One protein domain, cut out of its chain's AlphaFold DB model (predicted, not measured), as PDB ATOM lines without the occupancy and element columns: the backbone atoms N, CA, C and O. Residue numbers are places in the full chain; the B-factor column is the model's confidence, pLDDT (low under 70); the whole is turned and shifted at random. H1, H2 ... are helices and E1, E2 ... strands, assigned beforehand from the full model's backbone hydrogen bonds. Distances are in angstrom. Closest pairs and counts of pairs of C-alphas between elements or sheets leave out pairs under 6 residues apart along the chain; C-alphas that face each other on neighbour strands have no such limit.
ATOM      1  N   LEU A  29     146.629 183.360 109.830       46.03
ATOM      2  CA  LEU A  29     147.638 183.187 110.863       46.03
ATOM      3  C   LEU A  29     147.189 184.070 112.037       46.03
ATOM      4  O   LEU A  29     147.632 185.201 112.186       46.03
ATOM      5  N   THR A  30     146.212 183.606 112.814       52.41
ATOM      6  CA  THR A  30     145.996 184.099 114.164       52.41
ATOM      7  C   THR A  30     147.284 183.783 114.895       52.41
ATOM      8  O   THR A  30     147.715 182.626 114.898       52.41
ATOM      9  N   ASN A  31     147.941 184.815 115.424       57.06
ATOM     10  CA  ASN A  31     149.166 184.642 116.183       57.06
ATOM     11  C   ASN A  31     148.884 183.606 117.287       57.06
ATOM     12  O   ASN A  31     148.018 183.856 118.126       57.06
ATOM     13  N   PRO A  32     149.542 182.433 117.286       57.88
ATOM     14  CA  PRO A  32     149.260 181.394 118.271       57.88
ATOM     15  C   PRO A  32     149.435 181.889 119.710       57.88
ATOM     16  O   PRO A  32     148.761 181.383 120.604       57.88
ATOM     17  N   GLU A  33     150.292 182.897 119.924       56.34
ATOM     18  CA  GLU A  33     150.472 183.545 121.225       56.34
ATOM     19  C   GLU A  33     149.176 184.213 121.712       56.34
ATOM     20  O   GLU A  33     148.810 184.042 122.867       56.34
ATOM     21  N   GLU A  34     148.399 184.854 120.832       60.62
ATOM     22  CA  GLU A  34     147.147 185.552 121.176       60.62
ATOM     23  C   GLU A  34     146.010 184.610 121.618       60.62
ATOM     24  O   GLU A  34     145.062 185.032 122.280       60.62
ATOM     25  N   MET A  35     146.097 183.320 121.289       57.44
ATOM     26  CA  MET A  35     145.050 182.326 121.563       57.44
ATOM     27  C   MET A  35     145.279 181.541 122.866       57.44
ATOM     28  O   MET A  35     144.469 180.681 123.216       57.44
ATOM     29  N   GLY A  36     146.364 181.817 123.596       54.50
ATOM     30  CA  GLY A  36     146.790 181.044 124.771       54.50
ATOM     31  C   GLY A  36     145.960 181.245 126.046       54.50
ATOM     32  O   GLY A  36     146.266 180.641 127.071       54.50
ATOM     33  N   GLY A  37     144.931 182.101 126.026       56.66
ATOM     34  CA  GLY A  37     144.133 182.428 127.216       56.66
ATOM     35  C   GLY A  37     144.901 183.221 128.282       56.66
ATOM     36  O   GLY A  37     144.443 183.346 129.419       56.66
ATOM     37  N   HIS A  38     146.074 183.747 127.930       60.19
ATOM     38  CA  HIS A  38     146.828 184.670 128.764       60.19
ATOM     39  C   HIS A  38     146.178 186.054 128.746       60.19
ATOM     40  O   HIS A  38     145.497 186.436 127.790       60.19
ATOM     41  N   TYR A  39     146.366 186.805 129.829       55.97
ATOM     42  CA  TYR A  39     145.845 188.162 129.906       55.97
ATOM     43  C   TYR A  39     146.576 189.020 128.877       55.97
ATOM     44  O   TYR A  39     147.792 188.898 128.763       55.97
ATOM     45  N   GLN A  40     145.868 189.863 128.122       61.38
ATOM     46  CA  GLN A  40     146.490 190.622 127.033       61.38
ATOM     47  C   GLN A  40     147.176 189.728 125.976       61.38
ATOM     48  O   GLN A  40     148.126 190.126 125.309       61.38
ATOM     49  N   GLY A  41     146.712 188.489 125.820       53.72
ATOM     50  CA  GLY A  41     147.308 187.502 124.921       53.72
ATOM     51  C   GLY A  41     148.628 186.913 125.406       53.72
ATOM     52  O   GLY A  41     148.950 185.804 125.008       53.72
ATOM     53  N   ASP A  42     149.383 187.576 126.287       56.50
ATOM     54  CA  ASP A  42     150.734 187.110 126.606       56.50
ATOM     55  C   ASP A  42     151.272 187.432 128.014       56.50
ATOM     56  O   ASP A  42     152.418 187.099 128.333       56.50
ATOM     57  N   MET A  43     150.444 188.008 128.887       57.78
ATOM     58  CA  MET A  43     150.805 188.357 130.257       57.78
ATOM     59  C   MET A  43     150.340 187.293 131.259       57.78
ATOM     60  O   MET A  43     149.158 186.946 131.360       57.78
ATOM     61  N   VAL A  44     151.279 186.815 132.079       61.44
ATOM     62  CA  VAL A  44     150.997 185.942 133.227       61.44
ATOM     63  C   VAL A  44     150.913 186.790 134.494       61.44
ATOM     64  O   VAL A  44     151.927 187.220 135.046       61.44
ATOM     65  N   VAL A  45     149.695 187.026 134.981       56.94
ATOM     66  CA  VAL A  45     149.449 187.789 136.214       56.94
ATOM     67  C   VAL A  45     149.226 186.817 137.384       56.94
ATOM     68  O   VAL A  45     148.355 185.950 137.289       56.94
ATOM     69  N   PRO A  46     149.977 186.918 138.503       57.06
ATOM     70  CA  PRO A  46     149.676 186.149 139.710       57.06
ATOM     71  C   PRO A  46     148.274 186.499 140.223       57.06
ATOM     72  O   PRO A  46     147.922 187.676 140.254       57.06
ATOM     73  N   LYS A  47     147.498 185.499 140.662       52.38
ATOM     74  CA  LYS A  47     146.083 185.669 141.059       52.38
ATOM     75  C   LYS A  47     145.852 186.763 142.112       52.38
ATOM     76  O   LYS A  47     144.812 187.410 142.077       52.38
ATOM     77  N   ASP A  48     146.844 186.999 142.970       58.47
ATOM     78  CA  ASP A  48     146.763 187.925 144.106       58.47
ATOM     79  C   ASP A  48     147.602 189.203 143.913       58.47
ATOM     80  O   ASP A  48     147.785 189.983 144.848       58.47
ATOM     81  N   ALA A  49     148.178 189.421 142.726       55.00
ATOM     82  CA  ALA A  49     148.981 190.614 142.491       55.00
ATOM     83  C   ALA A  49     148.081 191.847 142.294       55.00
ATOM     84  O   ALA A  49     147.124 191.775 141.515       55.00
ATOM     85  N   PRO A  50     148.429 193.000 142.902       53.66
ATOM     86  CA  PRO A  50     147.850 194.278 142.517       53.66
ATOM     87  C   PRO A  50     147.966 194.452 141.002       53.66
ATOM     88  O   PRO A  50     148.984 194.078 140.393       53.66
ATOM     89  N   ARG A  51     146.897 194.965 140.400       54.50
ATOM     90  CA  ARG A  51     146.887 195.396 139.003       54.50
ATOM     91  C   ARG A  51     147.602 196.751 138.979       54.50
ATOM     92  O   ARG A  51     147.500 197.510 139.936       54.50
ATOM     93  N   GLY A  52     148.451 196.971 137.981       48.78
ATOM     94  CA  GLY A  52     149.310 198.154 137.927       48.78
ATOM     95  C   GLY A  52     150.817 197.948 138.143       48.78
ATOM     96  O   GLY A  52     151.237 196.994 138.792       48.78
ATOM     97  N   ALA A  53     151.641 198.837 137.572       49.59
ATOM     98  CA  ALA A  53     153.098 198.887 137.772       49.59
ATOM     99  C   ALA A  53     153.433 199.608 139.067       49.59
ATOM    100  O   ALA A  53     154.140 199.101 139.935       49.59
ATOM    101  N   ALA A  54     152.896 200.820 139.181       49.84
ATOM    102  CA  ALA A  54     153.228 201.768 140.226       49.84
ATOM    103  C   ALA A  54     152.633 201.351 141.572       49.84
ATOM    104  O   ALA A  54     153.297 201.478 142.600       49.84
ATOM    105  N   SER A  55     151.447 200.743 141.534       50.00
ATOM    106  CA  SER A  55     150.702 200.233 142.693       50.00
ATOM    107  C   SER A  55     151.269 198.937 143.255       50.00
ATOM    108  O   SER A  55     150.804 198.435 144.283       50.00
ATOM    109  N   ARG A  56     152.309 198.387 142.613       58.66
ATOM    110  CA  ARG A  56     153.006 197.232 143.149       58.66
ATOM    111  C   ARG A  56     153.999 197.647 144.221       58.66
ATOM    112  O   ARG A  56     154.869 198.495 143.983       58.66
ATOM    113  N   PRO A  57     153.906 197.014 145.396       55.91
ATOM    114  CA  PRO A  57     154.802 197.298 146.492       55.91
ATOM    115  C   PRO A  57     156.250 196.987 146.104       55.91
ATOM    116  O   PRO A  57     156.523 196.112 145.278       55.91
ATOM    117  N   SER A  58     157.191 197.699 146.721       56.72
ATOM    118  CA  SER A  58     158.617 197.667 146.370       56.72
ATOM    119  C   SER A  58     159.237 196.262 146.346       56.72
ATOM    120  O   SER A  58     160.172 196.044 145.589       56.72
ATOM    121  N   TRP A  59     158.698 195.291 147.092       56.22
ATOM    122  CA  TRP A  59     159.160 193.894 147.088       56.22
ATOM    123  C   TRP A  59     158.764 193.085 145.842       56.22
ATOM    124  O   TRP A  59     159.343 192.031 145.591       56.22
ATOM    125  N   GLN A  60     157.773 193.533 145.064       58.69
ATOM    126  CA  GLN A  60     157.472 192.966 143.741       58.69
ATOM    127  C   GLN A  60     158.349 193.573 142.641       58.69
ATOM    128  O   GLN A  60     158.375 193.050 141.524       58.69
ATOM    129  N   ARG A  61     159.080 194.648 142.958       61.47
ATOM    130  CA  ARG A  61     160.156 195.178 142.125       61.47
ATOM    131  C   ARG A  61     161.424 194.398 142.436       61.47
ATOM    132  O   ARG A  61     161.674 193.994 143.569       61.47
ATOM    133  N   TRP A  62     162.246 194.206 141.421       51.12
ATOM    134  CA  TRP A  62     163.565 193.635 141.626       51.12
ATOM    135  C   TRP A  62     164.405 194.568 142.513       51.12
ATOM    136  O   TRP A  62     164.473 195.765 142.209       51.12
ATOM    137  N   PRO A  63     165.032 194.068 143.597       50.28
ATOM    138  CA  PRO A  63     165.896 194.881 144.447       50.28
ATOM    139  C   PRO A  63     166.960 195.594 143.607       50.28
ATOM    140  O   PRO A  63     167.643 194.964 142.799       50.28
ATOM    141  N   ASN A  64     167.077 196.917 143.760       49.16
ATOM    142  CA  ASN A  64     167.987 197.772 142.982       49.16
ATOM    143  C   ASN A  64     167.783 197.721 141.451       49.16
ATOM    144  O   ASN A  64     168.698 198.048 140.701       49.16
ATOM    145  N   GLY A  65     166.614 197.277 140.973       51.09
ATOM    146  CA  GLY A  65     166.351 197.097 139.543       51.09
ATOM    147  C   GLY A  65     167.152 195.971 138.893       51.09
ATOM    148  O   GLY A  65     167.283 195.944 137.675       51.09
ATOM    149  N   VAL A  66     167.697 195.042 139.684       45.12
ATOM    150  CA  VAL A  66     168.515 193.931 139.187       45.12
ATOM    151  C   VAL A  66     167.640 192.698 138.985       45.12
ATOM    152  O   VAL A  66     167.288 192.022 139.947       45.12
ATOM    153  N   ILE A  67     167.300 192.392 137.732       44.88
ATOM    154  CA  ILE A  67     166.658 191.123 137.372       44.88
ATOM    155  C   ILE A  67     167.746 190.027 137.411       44.88
ATOM    156  O   ILE A  67     168.686 190.097 136.619       44.88
ATOM    157  N   PRO A  68     167.669 189.019 138.298       40.72
ATOM    158  CA  PRO A  68     168.585 187.894 138.318       40.72
ATOM    159  C   PRO A  68     168.232 186.957 137.162       40.72
ATOM    160  O   PRO A  68     167.416 186.048 137.286       40.72
ATOM    161  N   TYR A  69     168.862 187.189 136.024       44.19
ATOM    162  CA  TYR A  69     169.136 186.153 135.043       44.19
ATOM    163  C   TYR A  69     170.629 186.204 134.734       44.19
ATOM    164  O   TYR A  69     171.271 187.239 134.915       44.19
ATOM    165  N   ASP A  70     171.199 185.075 134.329       40.75
ATOM    166  CA  ASP A  70     172.630 184.944 134.068       40.75
ATOM    167  C   ASP A  70     173.008 185.630 132.742       40.75
ATOM    168  O   ASP A  70     173.270 184.972 131.744       40.75
ATOM    169  N   MET A  71     172.933 186.968 132.713       35.66
ATOM    170  CA  MET A  71     173.691 187.878 131.848       35.66
ATOM    171  C   MET A  71     173.838 189.240 132.554       35.66
ATOM    172  O   MET A  71     172.885 189.864 133.011       35.66
ATOM    173  N   THR A  72     175.080 189.686 132.668       37.16
ATOM    174  CA  THR A  72     175.614 190.730 133.548       37.16
ATOM    175  C   THR A  72     175.181 192.184 133.216       37.16
ATOM    176  O   THR A  72     175.313 192.675 132.097       37.16
ATOM    177  N   SER A  73     174.761 192.934 134.251       36.91
ATOM    178  CA  SER A  73     174.972 194.394 134.450       36.91
ATOM    179  C   SER A  73     174.410 195.447 133.454       36.91
ATOM    180  O   SER A  73     175.081 196.447 133.211       36.91
ATOM    181  N   SER A  74     173.189 195.315 132.910       50.59
ATOM    182  CA  SER A  74     172.723 196.199 131.804       50.59
ATOM    183  C   SER A  74     171.399 196.978 131.975       50.59
ATOM    184  O   SER A  74     171.085 197.786 131.110       50.59
ATOM    185  N   ILE A  75     170.636 196.860 133.070       51.72
ATOM    186  CA  ILE A  75     169.281 197.476 133.147       51.72
ATOM    187  C   ILE A  75     169.269 199.019 133.217       51.72
ATOM    188  O   ILE A  75     168.430 199.637 132.571       51.72
ATOM    189  N   CYS A  76     170.205 199.678 133.914       53.06
ATOM    190  CA  CYS A  76     170.371 201.141 133.765       53.06
ATOM    191  C   CYS A  76     171.280 201.510 132.572       53.06
ATOM    192  O   CYS A  76     171.340 202.672 132.180       53.06
ATOM    193  N   ILE A  77     171.969 200.531 131.972       50.75
ATOM    194  CA  ILE A  77     172.796 200.687 130.764       50.75
ATOM    195  C   ILE A  77     172.027 200.124 129.564       50.75
ATOM    196  O   ILE A  77     172.578 199.407 128.731       50.75
ATOM    197  N   LEU A  78     170.736 200.440 129.459       54.28
ATOM    198  CA  LEU A  78     169.992 200.210 128.226       54.28
ATOM    199  C   LEU A  78     170.438 201.272 127.223       54.28
ATOM    200  O   LEU A  78     169.760 202.262 126.960       54.28
ATOM    201  N   LYS A  79     171.647 201.088 126.696       48.00
ATOM    202  CA  LYS A  79     172.011 201.665 125.416       48.00
ATOM    203  C   LYS A  79     171.414 200.749 124.370       48.00
ATOM    204  O   LYS A  79     171.731 199.566 124.339       48.00
ATOM    205  N   THR A  80     170.513 201.326 123.584       53.72
ATOM    206  CA  THR A  80     170.047 200.839 122.286       53.72
ATOM    207  C   THR A  80     171.027 199.830 121.682       53.72
ATOM    208  O   THR A  80     172.098 200.236 121.231       53.72
ATOM    209  N   ASN A  81     170.714 198.535 121.755       43.50
ATOM    210  CA  ASN A  81     170.735 197.639 120.602       43.50
ATOM    211  C   ASN A  81     170.428 196.178 120.970       43.50
ATOM    212  O   ASN A  81     171.027 195.586 121.859       43.50
ATOM    213  N   GLU A  82     169.507 195.653 120.163       49.56
ATOM    214  CA  GLU A  82     169.396 194.290 119.646       49.56
ATOM    215  C   GLU A  82     168.954 193.140 120.573       49.56
ATOM    216  O   GLU A  82     169.584 192.743 121.548       49.56
ATOM    217  N   PHE A  83     167.835 192.547 120.141       39.78
ATOM    218  CA  PHE A  83     167.354 191.184 120.389       39.78
ATOM    219  C   PHE A  83     166.896 190.797 121.801       39.78
ATOM    220  O   PHE A  83     165.998 189.968 121.938       39.78
ATOM    221  N   LEU A  84     167.416 191.424 122.853       44.91
ATOM    222  CA  LEU A  84     167.017 191.123 124.236       44.91
ATOM    223  C   LEU A  84     165.804 191.933 124.714       44.91
ATOM    224  O   LEU A  84     165.229 191.641 125.755       44.91
ATOM    225  N   SER A  85     165.374 192.926 123.940       52.66
ATOM    226  CA  SER A  85     164.385 193.909 124.375       52.66
ATOM    227  C   SER A  85     162.978 193.338 124.569       52.66
ATOM    228  O   SER A  85     162.335 193.694 125.544       52.66
ATOM    229  N   TRP A  86     162.487 192.449 123.700       45.31
ATOM    230  CA  TRP A  86     161.106 191.956 123.812       45.31
ATOM    231  C   TRP A  86     160.955 190.892 124.906       45.31
ATOM    232  O   TRP A  86     160.141 191.052 125.812       45.31
ATOM    233  N   ASN A  87     161.778 189.840 124.879       46.28
ATOM    234  CA  ASN A  87     161.677 188.746 125.849       46.28
ATOM    235  C   ASN A  87     162.002 189.200 127.277       46.28
ATOM    236  O   ASN A  87     161.361 188.753 128.225       46.28
ATOM    237  N   VAL A  88     162.960 190.116 127.453       48.38
ATOM    238  CA  VAL A  88     163.296 190.619 128.790       48.38
ATOM    239  C   VAL A  88     162.205 191.562 129.300       48.38
ATOM    240  O   VAL A  88     161.811 191.424 130.457       48.38
ATOM    241  N   PHE A  89     161.659 192.442 128.451       52.31
ATOM    242  CA  PHE A  89     160.584 193.360 128.836       52.31
ATOM    243  C   PHE A  89     159.287 192.614 129.205       52.31
ATOM    244  O   PHE A  89     158.755 192.802 130.297       52.31
ATOM    245  N   LYS A  90     158.850 191.682 128.346       52.91
ATOM    246  CA  LYS A  90     157.623 190.879 128.504       52.91
ATOM    247  C   LYS A  90     157.645 189.953 129.725       52.91
ATOM    248  O   LYS A  90     156.657 189.875 130.449       52.91
ATOM    249  N   PHE A  91     158.756 189.256 129.983       40.97
ATOM    250  CA  PHE A  91     158.809 188.252 131.057       40.97
ATOM    251  C   PHE A  91     159.228 188.798 132.424       40.97
ATOM    252  O   PHE A  91     158.809 188.251 133.446       40.97
ATOM    253  N   ASN A  92     160.063 189.841 132.483       43.28
ATOM    254  CA  ASN A  92     160.716 190.213 133.744       43.28
ATOM    255  C   ASN A  92     160.184 191.487 134.394       43.28
ATOM    256  O   ASN A  92     160.399 191.677 135.597       43.28
ATOM    257  N   PHE A  93     159.471 192.340 133.659       50.47
ATOM    258  CA  PHE A  93     158.981 193.591 134.215       50.47
ATOM    259  C   PHE A  93     157.528 193.450 134.649       50.47
ATOM    260  O   PHE A  93     156.581 193.751 133.928       50.47
ATOM    261  N   LYS A  94     157.361 192.997 135.895       50.59
ATOM    262  CA  LYS A  94     156.080 192.972 136.605       50.59
ATOM    263  C   LYS A  94     155.594 194.402 136.858       50.59
ATOM    264  O   LYS A  94     155.648 194.884 137.984       50.59
ATOM    265  N   GLY A  95     155.082 195.059 135.827       55.84
ATOM    266  CA  GLY A  95     154.472 196.375 135.954       55.84
ATOM    267  C   GLY A  95     154.123 197.057 134.638       55.84
ATOM    268  O   GLY A  95     153.148 197.789 134.599       55.84
ATOM    269  N   PHE A  96     154.832 196.789 133.553       68.50
ATOM    270  CA  PHE A  96     154.543 197.464 132.294       68.50
ATOM    271  C   PHE A  96     153.412 196.726 131.574       68.50
ATOM    272  O   PHE A  96     153.509 195.524 131.319       68.50
ATOM    273  N   PHE A  97     152.319 197.438 131.307       80.44
ATOM    274  CA  PHE A  97     151.196 196.938 130.512       80.44
ATOM    275  C   PHE A  97     151.380 197.333 129.057       80.44
ATOM    276  O   PHE A  97     152.224 198.164 128.734       80.44
ATOM    277  N   HIS A  98     150.580 196.755 128.166       88.00
ATOM    278  CA  HIS A  98     150.591 197.237 126.797       88.00
ATOM    279  C   HIS A  98     150.141 198.694 126.692       88.00
ATOM    280  O   HIS A  98     149.147 199.089 127.310       88.00
ATOM    281  N   GLU A  99     150.819 199.449 125.828       91.56
ATOM    282  CA  GLU A  99     150.618 200.891 125.651       91.56
ATOM    283  C   GLU A  99     149.153 201.236 125.318       91.56
ATOM    284  O   GLU A  99     148.590 202.181 125.872       91.56
ATOM    285  N   GLN A 100     148.461 200.406 124.520       92.25
ATOM    286  CA  GLN A 100     147.042 200.625 124.183       92.25
ATOM    287  C   GLN A 100     146.059 200.429 125.349       92.25
ATOM    288  O   GLN A 100     144.848 200.602 125.171       92.25
ATOM    289  N   SER A 101     146.559 200.040 126.522       90.50
ATOM    290  CA  SER A 101     145.774 199.821 127.741       90.50
ATOM    291  C   SER A 101     145.886 200.981 128.728       90.50
ATOM    292  O   SER A 101     145.263 200.930 129.789       90.50
ATOM    293  N   ARG A 102     146.656 202.026 128.396       91.56
ATOM    294  CA  ARG A 102     146.745 203.238 129.213       91.56
ATOM    295  C   ARG A 102     145.365 203.880 129.434       91.56
ATOM    296  O   ARG A 102     144.509 203.818 128.542       91.56
ATOM    297  N   PRO A 103     145.141 204.543 130.583       89.62
ATOM    298  CA  PRO A 103     143.876 205.222 130.875       89.62
ATOM    299  C   PRO A 103     143.526 206.304 129.837       89.62
ATOM    300  O   PRO A 103     142.359 206.424 129.438       89.62
ATOM    301  N   ASP A 104     144.545 207.011 129.336       93.81
ATOM    302  CA  ASP A 104     144.471 208.100 128.352       93.81
ATOM    303  C   ASP A 104     144.480 207.626 126.885       93.81
ATOM    304  O   ASP A 104     144.394 208.442 125.969       93.81
ATOM    305  N   ARG A 105     144.535 206.311 126.614       95.62
ATOM    306  CA  ARG A 105     144.698 205.781 125.243       95.62
ATOM    307  C   ARG A 105     143.617 206.253 124.265       95.62
ATOM    308  O   ARG A 105     143.886 206.376 123.072       95.62
ATOM    309  N   ASP A 106     142.399 206.512 124.751       96.50
ATOM    310  CA  ASP A 106     141.286 206.961 123.909       96.50
ATOM    311  C   ASP A 106     141.537 208.356 123.315       96.50
ATOM    312  O   ASP A 106     140.887 208.703 122.336       96.50
ATOM    313  N   ASP A 107     142.493 209.144 123.805       96.81
ATOM    314  CA  ASP A 107     142.877 210.413 123.171       96.81
ATOM    315  C   ASP A 107     143.792 210.203 121.951       96.81
ATOM    316  O   ASP A 107     143.912 211.069 121.078       96.81
ATOM    317  N   TYR A 108     144.402 209.019 121.838       97.44
ATOM    318  CA  TYR A 108     145.458 208.718 120.872       97.44
ATOM    319  C   TYR A 108     145.060 207.681 119.827       97.44
ATOM    320  O   TYR A 108     145.503 207.790 118.676       97.44
ATOM    321  N   VAL A 109     144.238 206.699 120.200       97.81
ATOM    322  CA  VAL A 109     143.772 205.612 119.331       97.81
ATOM    323  C   VAL A 109     142.268 205.375 119.486       97.81
ATOM    324  O   VAL A 109     141.668 205.689 120.511       97.81
ATOM    325  N   SER A 110     141.655 204.808 118.452       97.62
ATOM    326  CA  SER A 110     140.276 204.320 118.452       97.62
ATOM    327  C   SER A 110     140.279 202.799 118.344       97.62
ATOM    328  O   SER A 110     140.905 202.258 117.430       97.62
ATOM    329  N   ILE A 111     139.543 202.123 119.225       97.81
ATOM    330  CA  ILE A 111     139.338 200.673 119.149       97.81
ATOM    331  C   ILE A 111     138.110 200.373 118.287       97.81
ATOM    332  O   ILE A 111     137.029 200.892 118.562       97.81
ATOM    333  N   GLN A 112     138.286 199.553 117.249       97.56
ATOM    334  CA  GLN A 112     137.210 199.056 116.386       97.56
ATOM    335  C   GLN A 112     136.698 197.731 116.951       97.56
ATOM    336  O   GLN A 112     137.191 196.657 116.598       97.56
ATOM    337  N   TRP A 113     135.755 197.810 117.887       96.00
ATOM    338  CA  TRP A 113     135.250 196.649 118.625       96.00
ATOM    339  C   TRP A 113     134.608 195.596 117.717       96.00
ATOM    340  O   TRP A 113     134.745 194.403 117.960       96.00
ATOM    341  N   GLU A 114     133.977 196.028 116.630       96.62
ATOM    342  CA  GLU A 114     133.377 195.176 115.603       96.62
ATOM    343  C   GLU A 114     134.395 194.307 114.853       96.62
ATOM    344  O   GLU A 114     134.036 193.269 114.296       96.62
ATOM    345  N   ASN A 115     135.666 194.719 114.845       95.69
ATOM    346  CA  ASN A 115     136.740 193.991 114.186       95.69
ATOM    347  C   ASN A 115     137.417 192.996 115.131       95.69
ATOM    348  O   ASN A 115     138.264 192.250 114.663       95.69
ATOM    349  N   ILE A 116     137.087 192.961 116.428       93.94
ATOM    350  CA  ILE A 116     137.741 192.086 117.414       93.94
ATOM    351  C   ILE A 116     137.137 190.673 117.371       93.94
ATOM    352  O   ILE A 116     135.944 190.487 117.120       93.94
ATOM    353  N   ILE A 117     137.962 189.645 117.592       91.94
ATOM    354  CA  ILE A 117     137.503 188.261 117.778       91.94
ATOM    355  C   ILE A 117     136.623 188.188 119.030       91.94
ATOM    356  O   ILE A 117     137.078 188.490 120.135       91.94
ATOM    357  N   ASN A 118     135.382 187.733 118.855       91.25
ATOM    358  CA  ASN A 118     134.422 187.589 119.947       91.25
ATOM    359  C   ASN A 118     135.016 186.794 121.122       91.25
ATOM    360  O   ASN A 118     135.529 185.687 120.933       91.25
ATOM    361  N   GLY A 119     134.930 187.353 122.326       88.50
ATOM    362  CA  GLY A 119     135.482 186.777 123.549       88.50
ATOM    363  C   GLY A 119     136.929 187.167 123.850       88.50
ATOM    364  O   GLY A 119     137.459 186.702 124.854       88.50
ATOM    365  N   THR A 120     137.575 188.003 123.028       88.56
ATOM    366  CA  THR A 120     138.937 188.532 123.267       88.56
ATOM    367  C   THR A 120     138.963 190.042 123.550       88.56
ATOM    368  O   THR A 120     140.027 190.648 123.660       88.56
ATOM    369  N   GLU A 121     137.796 190.668 123.735       90.00
ATOM    370  CA  GLU A 121     137.629 192.109 123.979       90.00
ATOM    371  C   GLU A 121     138.359 192.571 125.245       90.00
ATOM    372  O   GLU A 121     138.841 193.702 125.320       90.00
ATOM    373  N   PHE A 122     138.499 191.678 126.228       86.94
ATOM    374  CA  PHE A 122     139.211 191.949 127.475       86.94
ATOM    375  C   PHE A 122     140.690 192.323 127.259       86.94
ATOM    376  O   PHE A 122     141.259 193.017 128.097       86.94
ATOM    377  N   ASN A 123     141.304 191.944 126.130       87.00
ATOM    378  CA  ASN A 123     142.682 192.322 125.788       87.00
ATOM    379  C   ASN A 123     142.835 193.815 125.437       87.00
ATOM    380  O   ASN A 123     143.946 194.340 125.444       87.00
ATOM    381  N   PHE A 124     141.725 194.510 125.165       92.75
ATOM    382  CA  PHE A 124     141.681 195.942 124.845       92.75
ATOM    383  C   PHE A 124     141.153 196.794 126.006       92.75
ATOM    384  O   PHE A 124     140.943 198.005 125.843       92.75
ATOM    385  N   ALA A 125     140.903 196.172 127.162       89.31
ATOM    386  CA  ALA A 125     140.463 196.865 128.359       89.31
ATOM    387  C   ALA A 125     141.529 197.867 128.817       89.31
ATOM    388  O   ALA A 125     142.717 197.549 128.896       89.31
ATOM    389  N   LYS A 126     141.085 199.088 129.128       89.81
ATOM    390  CA  LYS A 126     141.943 200.093 129.750       89.81
ATOM    391  C   LYS A 126     142.134 199.773 131.224       89.81
ATOM    392  O   LYS A 126     141.237 199.239 131.877       89.81
ATOM    393  N   TYR A 127     143.273 200.188 131.738       84.12
ATOM    394  CA  TYR A 127     143.519 200.276 133.163       84.12
ATOM    395  C   TYR A 127     143.103 201.633 133.714       84.12
ATOM    396  O   TYR A 127     142.990 202.610 132.969       84.12
ATOM    397  N   SER A 128     142.852 201.679 135.021       80.88
ATOM    398  CA  SER A 128     142.583 202.935 135.715       80.88
ATOM    399  C   SER A 128     143.879 203.715 135.964       80.88
ATOM    400  O   SER A 128     144.978 203.162 135.882       80.88
ATOM    401  N   GLU A 129     143.754 205.002 136.288       79.44
ATOM    402  CA  GLU A 129     144.892 205.834 136.714       79.44
ATOM    403  C   GLU A 129     145.529 205.323 138.019       79.44
ATOM    404  O   GLU A 129     146.719 205.523 138.240       79.44
ATOM    405  N   ASP A 130     144.770 204.590 138.842       74.88
ATOM    406  CA  ASP A 130     145.286 203.931 140.048       74.88
ATOM    407  C   ASP A 130     146.111 202.678 139.722       74.88
ATOM    408  O   ASP A 130     146.881 202.203 140.553       74.88
ATOM    409  N   ASP A 131     145.958 202.106 138.529       69.69
ATOM    410  CA  ASP A 131     146.731 200.947 138.091       69.69
ATOM    411  C   ASP A 131     147.982 201.399 137.310       69.69
ATOM    412  O   ASP A 131     149.087 200.887 137.515       69.69
ATOM    413  N   ILE A 132     147.845 202.372 136.405       73.50
ATOM    414  CA  ILE A 132     148.940 202.822 135.536       73.50
ATOM    415  C   ILE A 132     149.332 204.259 135.855       73.50
ATOM    416  O   ILE A 132     148.576 205.193 135.601       73.50
ATOM    417  N   ASP A 133     150.579 204.425 136.291       77.81
ATOM    418  CA  ASP A 133     151.256 205.717 136.312       77.81
ATOM    419  C   ASP A 133     151.993 205.907 134.981       77.81
ATOM    420  O   ASP A 133     152.887 205.131 134.646       77.81
ATOM    421  N   THR A 134     151.626 206.942 134.225       81.81
ATOM    422  CA  THR A 134     152.279 207.287 132.950       81.81
ATOM    423  C   THR A 134     153.676 207.878 133.146       81.81
ATOM    424  O   THR A 134     154.369 208.178 132.173       81.81
ATOM    425  N   LEU A 135     154.084 208.127 134.396       82.44
ATOM    426  CA  LEU A 135     155.340 208.766 134.784       82.44
ATOM    427  C   LEU A 135     155.542 210.127 134.102       82.44
ATOM    428  O   LEU A 135     156.679 210.576 133.927       82.44
ATOM    429  N   GLY A 136     154.451 210.777 133.677       85.12
ATOM    430  CA  GLY A 136     154.465 212.018 132.903       85.12
ATOM    431  C   GLY A 136     155.091 211.877 131.509       85.12
ATOM    432  O   GLY A 136     155.679 212.839 131.009       85.12
ATOM    433  N   LEU A 137     155.055 210.683 130.911       88.81
ATOM    434  CA  LEU A 137     155.523 210.423 129.551       88.81
ATOM    435  C   LEU A 137     154.356 210.438 128.544       88.81
ATOM    436  O   LEU A 137     153.242 210.003 128.858       88.81
ATOM    437  N   PRO A 138     154.586 210.953 127.321       94.31
ATOM    438  CA  PRO A 138     153.559 210.976 126.284       94.31
ATOM    439  C   PRO A 138     153.211 209.559 125.810       94.31
ATOM    440  O   PRO A 138     154.003 208.637 125.979       94.31
ATOM    441  N   TYR A 139     152.042 209.405 125.185       94.81
ATOM    442  CA  TYR A 139     151.646 208.156 124.529       94.81
ATOM    443  C   TYR A 139     152.594 207.792 123.385       94.81
ATOM    444  O   TYR A 139     152.834 208.618 122.490       94.81
ATOM    445  N   ASP A 140     153.091 206.558 123.393       95.00
ATOM    446  CA  ASP A 140     154.110 206.086 122.465       95.00
ATOM    447  C   ASP A 140     153.585 205.057 121.454       95.00
ATOM    448  O   ASP A 140     153.602 203.846 121.664       95.00
ATOM    449  N   TYR A 141     153.201 205.535 120.269       95.75
ATOM    450  CA  TYR A 141     152.828 204.660 119.151       95.75
ATOM    451  C   TYR A 141     153.952 203.694 118.725       95.75
ATOM    452  O   TYR A 141     153.671 202.644 118.148       95.75
ATOM    453  N   GLY A 142     155.213 204.064 118.973       92.25
ATOM    454  CA  GLY A 142     156.396 203.278 118.644       92.25
ATOM    455  C   GLY A 142     156.838 202.335 119.759       92.25
ATOM    456  O   GLY A 142     157.864 201.675 119.589       92.25
ATOM    457  N   SER A 143     156.093 202.254 120.865       90.75
ATOM    458  CA  SER A 143     156.448 201.389 121.984       90.75
ATOM    459  C   SER A 143     156.506 199.937 121.530       90.75
ATOM    460  O   SER A 143     155.635 199.453 120.795       90.75
ATOM    461  N   VAL A 144     157.519 199.209 122.004       86.75
ATOM    462  CA  VAL A 144     157.608 197.756 121.786       86.75
ATOM    463  C   VAL A 144     156.423 197.017 122.424       86.75
ATOM    464  O   VAL A 144     156.079 195.911 122.006       86.75
ATOM    465  N   MET A 145     155.759 197.657 123.391       87.00
ATOM    466  CA  MET A 145     154.580 197.156 124.091       87.00
ATOM    467  C   MET A 145     153.260 197.524 123.436       87.00
ATOM    468  O   MET A 145     152.217 197.060 123.893       87.00
ATOM    469  N   HIS A 146     153.268 198.325 122.374       93.62
ATOM    470  CA  HIS A 146     152.048 198.637 121.651       93.62
ATOM    471  C   HIS A 146     151.612 197.429 120.806       93.62
ATOM    472  O   HIS A 146     152.423 196.771 120.141       93.62
ATOM    473  N   TYR A 147     150.315 197.127 120.790       93.19
ATOM    474  CA  TYR A 147     149.746 196.184 119.825       93.19
ATOM    475  C   TYR A 147     149.909 196.665 118.386       93.19
ATOM    476  O   TYR A 147     149.943 197.864 118.107       93.19
ATOM    477  N   GLU A 148     149.998 195.720 117.458       94.06
ATOM    478  CA  GLU A 148     149.864 196.031 116.039       94.06
ATOM    479  C   GLU A 148     148.425 196.442 115.697       94.06
ATOM    480  O   GLU A 148     147.484 196.164 116.441       94.06
ATOM    481  N   ALA A 149     148.241 197.100 114.550       96.12
ATOM    482  CA  ALA A 149     146.937 197.638 114.151       96.12
ATOM    483  C   ALA A 149     145.845 196.561 114.011       96.12
ATOM    484  O   ALA A 149     144.673 196.858 114.225       96.12
ATOM    485  N   ASN A 150     146.225 195.324 113.669       94.44
ATOM    486  CA  ASN A 150     145.315 194.213 113.378       94.44
ATOM    487  C   ASN A 150     145.266 193.148 114.491       94.44
ATOM    488  O   ASN A 150     144.718 192.068 114.255       94.44
ATOM    489  N   ALA A 151     145.831 193.424 115.672       91.06
ATOM    490  CA  ALA A 151     145.878 192.472 116.786       91.06
ATOM    491  C   ALA A 151     144.469 191.962 117.128       91.06
ATOM    492  O   ALA A 151     143.525 192.758 117.139       91.06
ATOM    493  N   PHE A 152     144.302 190.659 117.380       92.75
ATOM    494  CA  PHE A 152     143.003 190.025 117.672       92.75
ATOM    495  C   PHE A 152     141.875 190.348 116.682       92.75
ATOM    496  O   PHE A 152     140.693 190.299 117.030       92.75
ATOM    497  N   SER A 153     142.204 190.714 115.447       94.31
ATOM    498  CA  SER A 153     141.183 191.034 114.460       94.31
ATOM    499  C   SER A 153     140.442 189.761 114.039       94.31
ATOM    500  O   SER A 153     141.057 188.705 113.891       94.31
ATOM    501  N   SER A 154     139.148 189.840 113.736       92.94
ATOM    502  CA  SER A 154     138.288 188.742 113.265       92.94
ATOM    503  C   SER A 154     138.128 188.709 111.740       92.94
ATOM    504  O   SER A 154     137.969 187.639 111.158       92.94
ATOM    505  N   ASN A 155     138.290 189.853 111.070       92.31
ATOM    506  CA  ASN A 155     137.915 190.059 109.666       92.31
ATOM    507  C   ASN A 155     139.021 190.620 108.743       92.31
ATOM    508  O   ASN A 155     138.745 191.000 107.609       92.31
ATOM    509  N   GLY A 156     140.267 190.706 109.202       91.06
ATOM    510  CA  GLY A 156     141.386 191.265 108.423       91.06
ATOM    511  C   GLY A 156     141.637 192.746 108.683       91.06
ATOM    512  O   GLY A 156     142.724 193.230 108.385       91.06
ATOM    513  N   GLN A 157     140.647 193.446 109.233       95.44
ATOM    514  CA  GLN A 157     140.646 194.898 109.380       95.44
ATOM    515  C   GLN A 157     141.299 195.338 110.695       95.44
ATOM    516  O   GLN A 157     141.334 194.548 111.649       95.44
ATOM    517  N   PRO A 158     141.796 196.586 110.771       96.00
ATOM    518  CA  PRO A 158     142.428 197.101 111.977       96.00
ATOM    519  C   PRO A 158     141.457 197.150 113.153       96.00
ATOM    520  O   PRO A 158     140.350 197.678 113.051       96.00
ATOM    521  N   THR A 159     141.897 196.624 114.291       97.25
ATOM    522  CA  THR A 159     141.242 196.749 115.598       97.25
ATOM    523  C   THR A 159     141.674 198.019 116.320       97.25
ATOM    524  O   THR A 159     140.927 198.519 117.156       97.25
ATOM    525  N   ILE A 160     142.836 198.586 115.975       97.81
ATOM    526  CA  ILE A 160     143.362 199.827 116.556       97.81
ATOM    527  C   ILE A 160     143.684 200.824 115.442       97.81
ATOM    528  O   ILE A 160     144.470 200.530 114.544       97.81
ATOM    529  N   ILE A 161     143.108 202.026 115.525       97.56
ATOM    530  CA  ILE A 161     143.321 203.107 114.553       97.56
ATOM    531  C   ILE A 161     143.897 204.343 115.265       97.56
ATOM    532  O   ILE A 161     143.238 204.875 116.159       97.56
ATOM    533  N   PRO A 162     145.084 204.853 114.887       97.25
ATOM    534  CA  PRO A 162     145.614 206.094 115.450       97.25
ATOM    535  C   PRO A 162     144.751 207.307 115.078       97.25
ATOM    536  O   PRO A 162     144.397 207.490 113.916       97.25
ATOM    537  N   LYS A 163     144.459 208.190 116.038       97.06
ATOM    538  CA  LYS A 163     143.601 209.369 115.811       97.06
ATOM    539  C   LYS A 163     144.305 210.526 115.102       97.06
ATOM    540  O   LYS A 163     143.683 211.237 114.320       97.06
ATOM    541  N   ARG A 164     145.596 210.740 115.387       92.06
ATOM    542  CA  ARG A 164     146.350 211.899 114.866       92.06
ATOM    543  C   ARG A 164     146.833 211.710 113.433       92.06
ATOM    544  O   ARG A 164     146.785 212.645 112.644       92.06
ATOM    545  N   ASN A 165     147.318 210.516 113.108       93.69
ATOM    546  CA  ASN A 165     147.772 210.173 111.769       93.69
ATOM    547  C   ASN A 165     147.444 208.705 111.478       93.69
ATOM    548  O   ASN A 165     148.034 207.808 112.073       93.69
ATOM    549  N   LEU A 166     146.529 208.477 110.534       92.94
ATOM    550  CA  LEU A 166     146.037 207.145 110.171       92.94
ATOM    551  C   LEU A 166     147.127 206.220 109.607       92.94
ATOM    552  O   LEU A 166     146.927 205.012 109.564       92.94
ATOM    553  N   THR A 167     148.267 206.767 109.171       92.75
ATOM    554  CA  THR A 167     149.394 205.989 108.634       92.75
ATOM    555  C   THR A 167     150.482 205.699 109.664       92.75
ATOM    556  O   THR A 167     151.494 205.092 109.316       92.75
ATOM    557  N   THR A 168     150.306 206.123 110.922       94.50
ATOM    558  CA  THR A 168     151.275 205.836 111.983       94.50
ATOM    559  C   THR A 168     151.435 204.320 112.148       94.50
ATOM    560  O   THR A 168     150.445 203.640 112.430       94.50
ATOM    561  N   PRO A 169     152.657 203.778 111.993       93.25
ATOM    562  CA  PRO A 169     152.901 202.360 112.202       93.25
ATOM    563  C   PRO A 169     152.745 202.015 113.686       93.25
ATOM    564  O   PRO A 169     153.200 202.763 114.549       93.25
ATOM    565  N   LEU A 170     152.121 200.871 113.962       94.25
ATOM    566  CA  LEU A 170     151.907 200.336 115.307       94.25
ATOM    567  C   LEU A 170     152.496 198.931 115.405       94.25
ATOM    568  O   LEU A 170     152.537 198.207 114.410       94.25
ATOM    569  N   GLY A 171     152.887 198.522 116.610       90.31
ATOM    570  CA  GLY A 171     153.275 197.138 116.873       90.31
ATOM    571  C   GLY A 171     154.678 196.759 116.416       90.31
ATOM    572  O   GLY A 171     154.929 195.600 116.100       90.31
ATOM    573  N   GLN A 172     155.609 197.715 116.377       87.19
ATOM    574  CA  GLN A 172     157.005 197.396 116.084       87.19
ATOM    575  C   GLN A 172     157.576 196.416 117.128       87.19
ATOM    576  O   GLN A 172     157.212 196.446 118.306       87.19
ATOM    577  N   ARG A 173     158.465 195.525 116.682       82.38
ATOM    578  CA  ARG A 173     159.142 194.511 117.517       82.38
ATOM    579  C   ARG A 173     160.667 194.540 117.353       82.38
ATOM    580  O   ARG A 173     161.342 193.563 117.655       82.38
ATOM    581  N   VAL A 174     161.209 195.644 116.837       81.12
ATOM    582  CA  VAL A 174     162.646 195.805 116.553       81.12
ATOM    583  C   VAL A 174     163.422 196.085 117.842       81.12
ATOM    584  O   VAL A 174     164.503 195.537 118.049       81.12
ATOM    585  N   GLY A 175     162.862 196.900 118.737       77.50
ATOM    586  CA  GLY A 175     163.453 197.196 120.041       77.50
ATOM    587  C   GLY A 175     162.736 198.332 120.764       77.50
ATOM    588  O   GLY A 175     161.838 198.943 120.201       77.50
ATOM    589  N   MET A 176     163.126 198.613 122.009       80.62
ATOM    590  CA  MET A 176     162.568 199.726 122.789       80.62
ATOM    591  C   MET A 176     162.683 201.066 122.058       80.62
ATOM    592  O   MET A 176     163.736 201.406 121.507       80.62
ATOM    593  N   SER A 177     161.614 201.850 122.131       87.25
ATOM    594  CA  SER A 177     161.634 203.252 121.739       87.25
ATOM    595  C   SER A 177     162.440 204.096 122.739       87.25
ATOM    596  O   SER A 177     162.824 203.653 123.826       87.25
ATOM    597  N   SER A 178     162.674 205.367 122.405       86.56
ATOM    598  CA  SER A 178     163.246 206.320 123.361       86.56
ATOM    599  C   SER A 178     162.336 206.575 124.569       86.56
ATOM    600  O   SER A 178     162.849 206.900 125.641       86.56
ATOM    601  N   ILE A 179     161.016 206.431 124.413       88.81
ATOM    602  CA  ILE A 179     160.038 206.621 125.490       88.81
ATOM    603  C   ILE A 179     160.003 205.381 126.387       88.81
ATOM    604  O   ILE A 179     160.077 205.556 127.598       88.81
ATOM    605  N   ASP A 180     160.036 204.167 125.825       83.75
ATOM    606  CA  ASP A 180     160.159 202.917 126.594       83.75
ATOM    607  C   ASP A 180     161.406 202.960 127.502       83.75
ATOM    608  O   ASP A 180     161.355 202.663 128.697       83.75
ATOM    609  N   ILE A 181     162.550 203.398 126.953       80.88
ATOM    610  CA  ILE A 181     163.801 203.546 127.714       80.88
ATOM    611  C   ILE A 181     163.633 204.572 128.841       80.88
ATOM    612  O   ILE A 181     164.070 204.329 129.968       80.88
ATOM    613  N   ALA A 182     163.012 205.719 128.550       82.38
ATOM    614  CA  ALA A 182     162.778 206.760 129.544       82.38
ATOM    615  C   ALA A 182     161.822 206.294 130.653       82.38
ATOM    616  O   ALA A 182     162.032 206.638 131.817       82.38
ATOM    617  N   GLU A 183     160.804 205.502 130.316       81.94
ATOM    618  CA  GLU A 183     159.839 204.939 131.259       81.94
ATOM    619  C   GLU A 183     160.531 203.990 132.237       81.94
ATOM    620  O   GLU A 183     160.436 204.175 133.451       81.94
ATOM    621  N   VAL A 184     161.342 203.058 131.724       78.25
ATOM    622  CA  VAL A 184     162.152 202.151 132.551       78.25
ATOM    623  C   VAL A 184     163.109 202.938 133.447       78.25
ATOM    624  O   VAL A 184     163.178 202.692 134.652       78.25
ATOM    625  N   GLN A 185     163.820 203.923 132.898       77.00
ATOM    626  CA  GLN A 185     164.755 204.741 133.674       77.00
ATOM    627  C   GLN A 185     164.059 205.510 134.803       77.00
ATOM    628  O   GLN A 185     164.573 205.527 135.924       77.00
ATOM    629  N   ARG A 186     162.888 206.109 134.540       79.06
ATOM    630  CA  ARG A 186     162.089 206.810 135.559       79.06
ATOM    631  C   ARG A 186     161.559 205.845 136.614       79.06
ATOM    632  O   ARG A 186     161.714 206.117 137.801       79.06
ATOM    633  N   TYR A 187     161.003 204.709 136.196       76.88
ATOM    634  CA  TYR A 187     160.413 203.720 137.097       76.88
ATOM    635  C   TYR A 187     161.432 203.137 138.089       76.88
ATOM    636  O   TYR A 187     161.127 202.955 139.270       76.88
ATOM    637  N   TYR A 188     162.663 202.883 137.630       72.50
ATOM    638  CA  TYR A 188     163.748 202.369 138.473       72.50
ATOM    639  C   TYR A 188     164.591 203.458 139.148       72.50
ATOM    640  O   TYR A 188     165.504 203.130 139.903       72.50
ATOM    641  N   GLY A 189     164.300 204.740 138.909       70.62
ATOM    642  CA  GLY A 189     165.076 205.848 139.466       70.62
ATOM    643  C   GLY A 189     166.535 205.851 139.001       70.62
ATOM    644  O   GLY A 189     167.415 206.258 139.759       70.62
ATOM    645  N   CYS A 190     166.810 205.383 137.776       70.25
ATOM    646  CA  CYS A 190     168.151 205.450 137.204       70.25
ATOM    647  C   CYS A 190     168.546 206.933 137.092       70.25
ATOM    648  O   CYS A 190     168.011 207.673 136.264       70.25
ATOM    649  N   LEU A 191     169.498 207.375 137.915       57.69
ATOM    650  CA  LEU A 191     170.161 208.660 137.733       57.69
ATOM    651  C   LEU A 191     170.943 208.567 136.423       57.69
ATOM    652  O   LEU A 191     172.000 207.937 136.379       57.69
TER     653      LEU A 191
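Overview. This is residues 29 to 191 of the 234 residues of the protein "Hypothetical protein" of Adineta ricciae (UniProt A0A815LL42). This domain has little regular structure: loops wind into a compact body, with a small two-stranded sheet, E1 and E2, and short H3 toward one end of its longest axis, H2 and H4 toward the other. Printed are 163 residues with four named helices and two named strands, in the order H1, H2, E1, H3, E2, H4. The class is mostly helix, but named elements hold only 32 residues; the radius of gyration of the C-alphas is 15.8 A, the spans 45 by 34 by 31 A.

Along the chain. H1, residues 32 to 35, begins at C-alpha 32 (149.260, 181.394, 118.271). H2 is residues 85 to 92, 10.7 A; E1, 109 to 111; H3, 121 to 124; E2, 160 to 162. H4, residues 178 to 187, 14.3 A, ends at C-alpha 187 (160.413, 203.720, 137.097).

Arrangement. E1 and E2 are antiparallel at 155 degrees; N 110 and O 161 are 2.8 A apart. H2 and H4 are apart. In both, every O i to N i+4 pair is within hydrogen-bond range; H1 and H3 are too short for one.

Size, cuts and confidence. The printed part has no cut. The link H1 to H2, 49 residues, is long. Residues 29 to 96, 131 and 191 have pLDDT under 70.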